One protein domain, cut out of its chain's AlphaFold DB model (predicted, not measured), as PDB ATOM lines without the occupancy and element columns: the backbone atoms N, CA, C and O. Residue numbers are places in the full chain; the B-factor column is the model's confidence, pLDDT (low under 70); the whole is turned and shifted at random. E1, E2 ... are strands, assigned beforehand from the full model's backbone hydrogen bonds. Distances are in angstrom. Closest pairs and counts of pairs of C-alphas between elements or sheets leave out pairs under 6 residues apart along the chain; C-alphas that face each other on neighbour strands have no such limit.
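What this domain is: This is residues 112 to 162 of the 214 residues of an uncharacterized protein of Candidatus Woesearchaeota archaeon (UniProt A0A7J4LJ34). A narrow, strongly twisted sheet of three antiparallel strands makes the body of a long rod, with a short tip at the end where E1 passes into E2: there residues 151 to 156 fold back on themselves as a small hairpin too short to be named. The first residues, 112 to 115, lead in from one end of the rod, and the last ones, 157 to 162, run out at the other. The printed part has 51 residues with no named helix and three named strands, E1, E2 and E3 along the chain, in the sheet order E1 - E2 - E3. The class is all strand, though under half of the residues, 24 of 51, are in named elements. The whole is loose, with a radius of gyration of the C-alphas of 13.1 A, and the C-alphas span 47 by 14 by 11 A.

How they stand to each other: The sheet is a meander, each strand the antiparallel neighbour of the one before. Its inner strand is E2, residues 127 to 133, and its edge strands are E1, residues 116 to 124, and E3, residues 139 to 146. E1 and E2 form a hairpin, with 148 degrees between their N-to-C directions. The C-alphas of Tyr 117 and Thr 132 face each other at 4.4 A. Across this pair N 118 and O 131 are within hydrogen-bond range at 2.9 A, and N 129 and O 122 at 2.8 A. E1 bends by 81 degrees at residue 119. E2 and E3 form a second hairpin, with 149 degrees between their directions. The C-alphas of Lys 127 and Thr 146 face each other at 4.5 A. Here N 128 and O 145 are within hydrogen-bond range at 2.8 A, and N 140 and O 132 at 2.9 A. The sheet's C-alphas lie up to 5.1 A off its best plane. Outside the named strands, residues 151 to 152 pair with residues 155 to 156, antiparallel.

Where its parts are: E1, the longest strand by residues, begins at C-alpha 116 at (55.021, 16.874, 205.780) and measures 20.2 A to C-alpha 124. E2 measures 18.9 A from C-alpha 127, at (61.123, -1.294, 203.475), to C-alpha 133. E3 measures 20.6 A and ends at C-alpha 146 at (62.251, -1.997, 207.722).

The domain as a whole: The two C-alphas farthest apart, those of Arg 112 and Gly 161, are 47.4 A apart. The printed part has no cut. The links E1 to E2, of 2 residues, and E2 to E3, of 5 residues, are both tight. Residues 147 to 162 hold no named element, and their C-alphas lie 7 to 25 A from the mean of all C-alphas. The mean pLDDT of the printed part is 89.7; residue 112 and residues 160 to 162 are under 70.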
ATOM      1  N   ARG A 112      52.552  27.129 197.458       64.50
ATOM      2  CA  ARG A 112      53.059  26.384 198.630       64.50
ATOM      3  C   ARG A 112      52.084  25.297 199.075       64.50
ATOM      4  O   ARG A 112      50.941  25.593 199.399       64.50
ATOM      5  N   CYS A 113      52.547  24.050 199.109       81.00
ATOM      6  CA  CYS A 113      51.798  22.925 199.673       81.00
ATOM      7  C   CYS A 113      52.076  22.768 201.168       81.00
ATOM      8  O   CYS A 113      53.097  23.235 201.679       81.00
ATOM      9  N   LYS A 114      51.171  22.078 201.872       84.44
ATOM     10  CA  LYS A 114      51.396  21.656 203.256       84.44
ATOM     11  C   LYS A 114      52.538  20.639 203.272       84.44
ATOM     12  O   LYS A 114      52.363  19.506 202.834       84.44
ATOM     13  N   GLN A 115      53.703  21.067 203.749       90.44
ATOM     14  CA  GLN A 115      54.858  20.190 203.911       90.44
ATOM     15  C   GLN A 115      54.564  19.133 204.979       90.44
ATOM     16  O   GLN A 115      53.956  19.433 206.009       90.44
ATOM     17  N   GLY A 116      55.048  17.915 204.763       91.69
ATOM     18  CA  GLY A 116      55.021  16.874 205.780       91.69
ATOM     19  C   GLY A 116      54.924  15.475 205.204       91.69
ATOM     20  O   GLY A 116      55.042  15.262 203.997       91.69
ATOM     21  N   TYR A 117      54.712  14.521 206.102       91.81
ATOM     22  CA  TYR A 117      54.393  13.152 205.734       91.81
ATOM     23  C   TYR A 117      52.914  13.035 205.370       91.81
ATOM     24  O   TYR A 117      52.066  13.640 206.027       91.81
ATOM     25  N   THR A 118      52.610  12.228 204.360       93.44
ATOM     26  CA  THR A 118      51.236  11.825 204.040       93.44
ATOM     27  C   THR A 118      50.939  10.459 204.661       93.44
ATOM     28  O   THR A 118      51.836   9.789 205.176       93.44
ATOM     29  N   ASP A 119      49.685  10.016 204.619       94.44
ATOM     30  CA  ASP A 119      49.304   8.658 205.040       94.44
ATOM     31  C   ASP A 119      49.314   7.664 203.871       94.44
ATOM     32  O   ASP A 119      48.655   6.626 203.902       94.44
ATOM     33  N   ILE A 120      50.091   7.983 202.832       95.69
ATOM     34  CA  ILE A 120      50.312   7.120 201.681       95.69
ATOM     35  C   ILE A 120      51.620   6.357 201.893       95.69
ATOM     36  O   ILE A 120      52.699   6.926 202.080       95.69
ATOM     37  N   TYR A 121      51.507   5.032 201.843       97.12
ATOM     38  CA  TYR A 121      52.598   4.095 202.071       97.12
ATOM     39  C   TYR A 121      52.771   3.187 200.857       97.12
ATOM     40  O   TYR A 121      51.796   2.871 200.173       97.12
ATOM     41  N   ARG A 122      54.001   2.729 200.610       97.00
ATOM     42  CA  ARG A 122      54.294   1.694 199.607       97.00
ATOM     43  C   ARG A 122      55.487   0.839 200.006       97.00
ATOM     44  O   ARG A 122      56.327   1.264 200.795       97.00
ATOM     45  N   CYS A 123      55.605  -0.331 199.394       97.06
ATOM     46  CA  CYS A 123      56.746  -1.217 199.591       97.06
ATOM     47  C   CYS A 123      57.887  -0.924 198.606       97.06
ATOM     48  O   CYS A 123      57.658  -0.631 197.434       97.06
ATOM     49  N   SER A 124      59.126  -1.047 199.079       96.31
ATOM     50  CA  SER A 124      60.328  -1.121 198.246       96.31
ATOM     51  C   SER A 124      61.298  -2.120 198.872       96.31
ATOM     52  O   SER A 124      61.921  -1.841 199.898       96.31
ATOM     53  N   GLY A 125      61.369  -3.320 198.288       93.00
ATOM     54  CA  GLY A 125      62.095  -4.446 198.874       93.00
ATOM     55  C   GLY A 125      61.565  -4.781 200.270       93.00
ATOM     56  O   GLY A 125      60.382  -5.066 200.447       93.00
ATOM     57  N   ASN A 126      62.438  -4.696 201.270       95.00
ATOM     58  CA  ASN A 126      62.114  -4.944 202.672       95.00
ATOM     59  C   ASN A 126      61.767  -3.676 203.466       95.00
ATOM     60  O   ASN A 126      61.813  -3.693 204.691       95.00
ATOM     61  N   LYS A 127      61.449  -2.559 202.805       96.62
ATOM     62  CA  LYS A 127      61.123  -1.294 203.475       96.62
ATOM     63  C   LYS A 127      59.715  -0.835 203.129       96.62
ATOM     64  O   LYS A 127      59.323  -0.828 201.962       96.62
ATOM     65  N   ILE A 128      58.997  -0.373 204.147       96.44
ATOM     66  CA  ILE A 128      57.832   0.489 203.977       96.44
ATOM     67  C   ILE A 128      58.362   1.905 203.777       96.44
ATOM     68  O   ILE A 128      59.093   2.438 204.617       96.44
ATOM     69  N   LEU A 129      57.992   2.508 202.656       97.88
ATOM     70  CA  LEU A 129      58.233   3.909 202.367       97.88
ATOM     71  C   LEU A 129      56.967   4.705 202.678       97.88
ATOM     72  O   LEU A 129      55.871   4.278 202.315       97.88
ATOM     73  N   ARG A 130      57.130   5.866 203.308       97.88
ATOM     74  CA  ARG A 130      56.067   6.851 203.515       97.88
ATOM     75  C   ARG A 130      56.307   8.030 202.587       97.88
ATOM     76  O   ARG A 130      57.448   8.476 202.426       97.88
ATOM     77  N   GLU A 131      55.252   8.495 201.936       97.12
ATOM     78  CA  GLU A 131      55.341   9.664 201.073       97.12
ATOM     79  C   GLU A 131      55.502  10.942 201.910       97.12
ATOM     80  O   GLU A 131      54.966  11.101 203.008       97.12
ATOM     81  N   THR A 132      56.294  11.858 201.366       96.25
ATOM     82  CA  THR A 132      56.570  13.184 201.905       96.25
ATOM     83  C   THR A 132      56.331  14.222 200.826       96.25
ATOM     84  O   THR A 132      56.684  14.002 199.667       96.25
ATOM     85  N   ILE A 133      55.747  15.353 201.209       94.19
ATOM     86  CA  ILE A 133      55.554  16.519 200.348       94.19
ATOM     87  C   ILE A 133      56.462  17.629 200.872       94.19
ATOM     88  O   ILE A 133      56.425  17.952 202.062       94.19
ATOM     89  N   ASP A 134      57.296  18.195 200.000       87.81
ATOM     90  CA  ASP A 134      58.168  19.317 200.348       87.81
ATOM     91  C   ASP A 134      57.450  20.682 200.267       87.81
ATOM     92  O   ASP A 134      56.269  20.795 199.925       87.81
ATOM     93  N   THR A 135      58.180  21.760 200.568       87.06
ATOM     94  CA  THR A 135      57.656  23.134 200.487       87.06
ATOM     95  C   THR A 135      57.275  23.579 199.071       87.06
ATOM     96  O   THR A 135      56.611  24.604 198.921       87.06
ATOM     97  N   TYR A 136      57.714  22.844 198.047       87.62
ATOM     98  CA  TYR A 136      57.485  23.080 196.621       87.62
ATOM     99  C   TYR A 136      56.495  22.077 196.014       87.62
ATOM    100  O   TYR A 136      56.451  21.935 194.791       87.62
ATOM    101  N   CYS A 137      55.714  21.376 196.844       86.81
ATOM    102  CA  CYS A 137      54.744  20.373 196.406       86.81
ATOM    103  C   CYS A 137      55.356  19.143 195.718       86.81
ATOM    104  O   CYS A 137      54.639  18.392 195.058       86.81
ATOM    105  N   LYS A 138      56.667  18.913 195.836       92.19
ATOM    106  CA  LYS A 138      57.303  17.726 195.266       92.19
ATOM    107  C   LYS A 138      57.115  16.546 196.199       92.19
ATOM    108  O   LYS A 138      57.375  16.636 197.399       92.19
ATOM    109  N   GLN A 139      56.699  15.433 195.610       94.94
ATOM    110  CA  GLN A 139      56.582  14.155 196.292       94.94
ATOM    111  C   GLN A 139      57.939  13.459 196.341       94.94
ATOM    112  O   GLN A 139      58.640  13.337 195.334       94.94
ATOM    113  N   ALA A 140      58.287  12.958 197.518       95.94
ATOM    114  CA  ALA A 140      59.431  12.094 197.737       95.94
ATOM    115  C   ALA A 140      59.038  10.933 198.651       95.94
ATOM    116  O   ALA A 140      58.082  11.019 199.419       95.94
ATOM    117  N   TRP A 141      59.795   9.842 198.585       96.94
ATOM    118  CA  TRP A 141      59.541   8.648 199.382       96.94
ATOM    119  C   TRP A 141      60.676   8.431 200.364       96.94
ATOM    120  O   TRP A 141      61.833   8.317 199.959       96.94
ATOM    121  N   GLN A 142      60.339   8.354 201.647       96.06
ATOM    122  CA  GLN A 142      61.308   8.153 202.715       96.06
ATOM    123  C   GLN A 142      61.081   6.812 203.401       96.06
ATOM    124  O   GLN A 142      59.946   6.365 203.555       96.06
ATOM    125  N   ALA A 143      62.172   6.157 203.800       95.69
ATOM    126  CA  ALA A 143      62.098   4.907 204.544       95.69
ATOM    127  C   ALA A 143      61.454   5.160 205.911       95.69
ATOM    128  O   ALA A 143      61.990   5.906 206.725       95.69
ATOM    129  N   TRP A 144      60.302   4.535 206.140       95.50
ATOM    130  CA  TRP A 144      59.540   4.647 207.378       95.50
ATOM    131  C   TRP A 144      59.840   3.490 208.327       95.50
ATOM    132  O   TRP A 144      60.071   3.692 209.515       95.50
ATOM    133  N   LYS A 145      59.851   2.262 207.796       94.75
ATOM    134  CA  LYS A 145      60.072   1.038 208.568       94.75
ATOM    135  C   LYS A 145      60.775  -0.013 207.713       94.75
ATOM    136  O   LYS A 145      60.472  -0.139 206.529       94.75
ATOM    137  N   THR A 146      61.671  -0.784 208.319       94.44
ATOM    138  CA  THR A 146      62.251  -1.997 207.722       94.44
ATOM    139  C   THR A 146      61.484  -3.222 208.223       94.44
ATOM    140  O   THR A 146      61.108  -3.282 209.393       94.44
ATOM    141  N   CYS A 147      61.231  -4.173 207.334       91.19
ATOM    142  CA  CYS A 147      60.522  -5.418 207.589       91.19
ATOM    143  C   CYS A 147      61.494  -6.594 207.494       91.19
ATOM    144  O   CYS A 147      62.232  -6.699 206.514       91.19
ATOM    145  N   ASP A 148      61.451  -7.496 208.469       88.50
ATOM    146  CA  ASP A 148      62.365  -8.644 208.529       88.50
ATOM    147  C   ASP A 148      62.110  -9.652 207.391       88.50
ATOM    148  O   ASP A 148      63.051 -10.237 206.864       88.50
ATOM    149  N   TYR A 149      60.852  -9.796 206.952       86.94
ATOM    150  CA  TYR A 149      60.424 -10.793 205.954       86.94
ATOM    151  C   TYR A 149      59.891 -10.180 204.651       86.94
ATOM    152  O   TYR A 149      59.192 -10.829 203.879       86.94
ATOM    153  N   GLY A 150      60.222  -8.916 204.387       90.25
ATOM    154  CA  GLY A 150      59.730  -8.200 203.213       90.25
ATOM    155  C   GLY A 150      58.448  -7.407 203.467       90.25
ATOM    156  O   GLY A 150      57.929  -7.333 204.581       90.25
ATOM    157  N   CYS A 151      57.972  -6.738 202.422       92.75
ATOM    158  CA  CYS A 151      56.823  -5.841 202.470       92.75
ATOM    159  C   CYS A 151      55.877  -6.158 201.309       92.75
ATOM    160  O   CYS A 151      56.324  -6.271 200.167       92.75
ATOM    161  N   ALA A 152      54.578  -6.241 201.590       91.50
ATOM    162  CA  ALA A 152      53.515  -6.359 200.596       91.50
ATOM    163  C   ALA A 152      52.316  -5.509 201.032       91.50
ATOM    164  O   ALA A 152      52.086  -5.342 202.221       91.50
ATOM    165  N   ASN A 153      51.555  -4.944 200.087       92.00
ATOM    166  CA  ASN A 153      50.357  -4.136 200.383       92.00
ATOM    167  C   ASN A 153      50.579  -3.025 201.429       92.00
ATOM    168  O   ASN A 153      49.710  -2.736 202.248       92.00
ATOM    169  N   SER A 154      51.763  -2.406 201.398       93.44
ATOM    170  CA  SER A 154      52.166  -1.345 202.329       93.44
ATOM    171  C   SER A 154      52.260  -1.770 203.800       93.44
ATOM    172  O   SER A 154      52.348  -0.920 204.685       93.44
ATOM    173  N   THR A 155      52.316  -3.074 204.063       90.00
ATOM    174  CA  THR A 155      52.541  -3.667 205.381       90.00
ATOM    175  C   THR A 155      53.754  -4.596 205.349       90.00
ATOM    176  O   THR A 155      54.198  -5.056 204.294       90.00
ATOM    177  N   CYS A 156      54.349  -4.841 206.518       89.88
ATOM    178  CA  CYS A 156      55.377  -5.869 206.621       89.88
ATOM    179  C   CYS A 156      54.715  -7.231 206.463       89.88
ATOM    180  O   CYS A 156      53.688  -7.484 207.092       89.88
ATOM    181  N   ILE A 157      55.321  -8.087 205.646       86.81
ATOM    182  CA  ILE A 157      54.939  -9.490 205.572       86.81
ATOM    183  C   ILE A 157      55.292 -10.088 206.928       86.81
ATOM    184  O   ILE A 157      56.438 -10.005 207.381       86.81
ATOM    185  N   GLU A 158      54.288 -10.627 207.602       80.31
ATOM    186  CA  GLU A 158      54.534 -11.545 208.698       80.31
ATOM    187  C   GLU A 158      54.778 -12.927 208.084       80.31
ATOM    188  O   GLU A 158      54.174 -13.251 207.062       80.31
ATOM    189  N   PRO A 159      55.704 -13.723 208.630       79.38
ATOM    190  CA  PRO A 159      55.965 -15.061 208.125       79.38
ATOM    191  C   PRO A 159      54.669 -15.885 208.131       79.38
ATOM    192  O   PRO A 159      54.142 -16.205 209.199       79.38
ATOM    193  N   ASP A 160      54.163 -16.221 206.940       62.59
ATOM    194  CA  ASP A 160      52.971 -17.054 206.772       62.59
ATOM    195  C   ASP A 160      53.143 -18.354 207.576       62.59
ATOM    196  O   ASP A 160      54.066 -19.137 207.352       62.59
ATOM    197  N   GLY A 161      52.270 -18.561 208.563       55.88
ATOM    198  CA  GLY A 161      52.266 -19.756 209.412       55.88
ATOM    199  C   GLY A 161      53.164 -19.714 210.654       55.88
ATOM    200  O   GLY A 161      53.100 -20.644 211.457       55.88
ATOM    201  N   ILE A 162      53.942 -18.652 210.884       57.38
ATOM    202  CA  ILE A 162      54.605 -18.437 212.177       57.38
ATOM    203  C   ILE A 162      53.786 -17.397 212.929       57.38
ATOM    204  O   ILE A 162      53.944 -16.196 212.731       57.38
TER     205      ILE A 162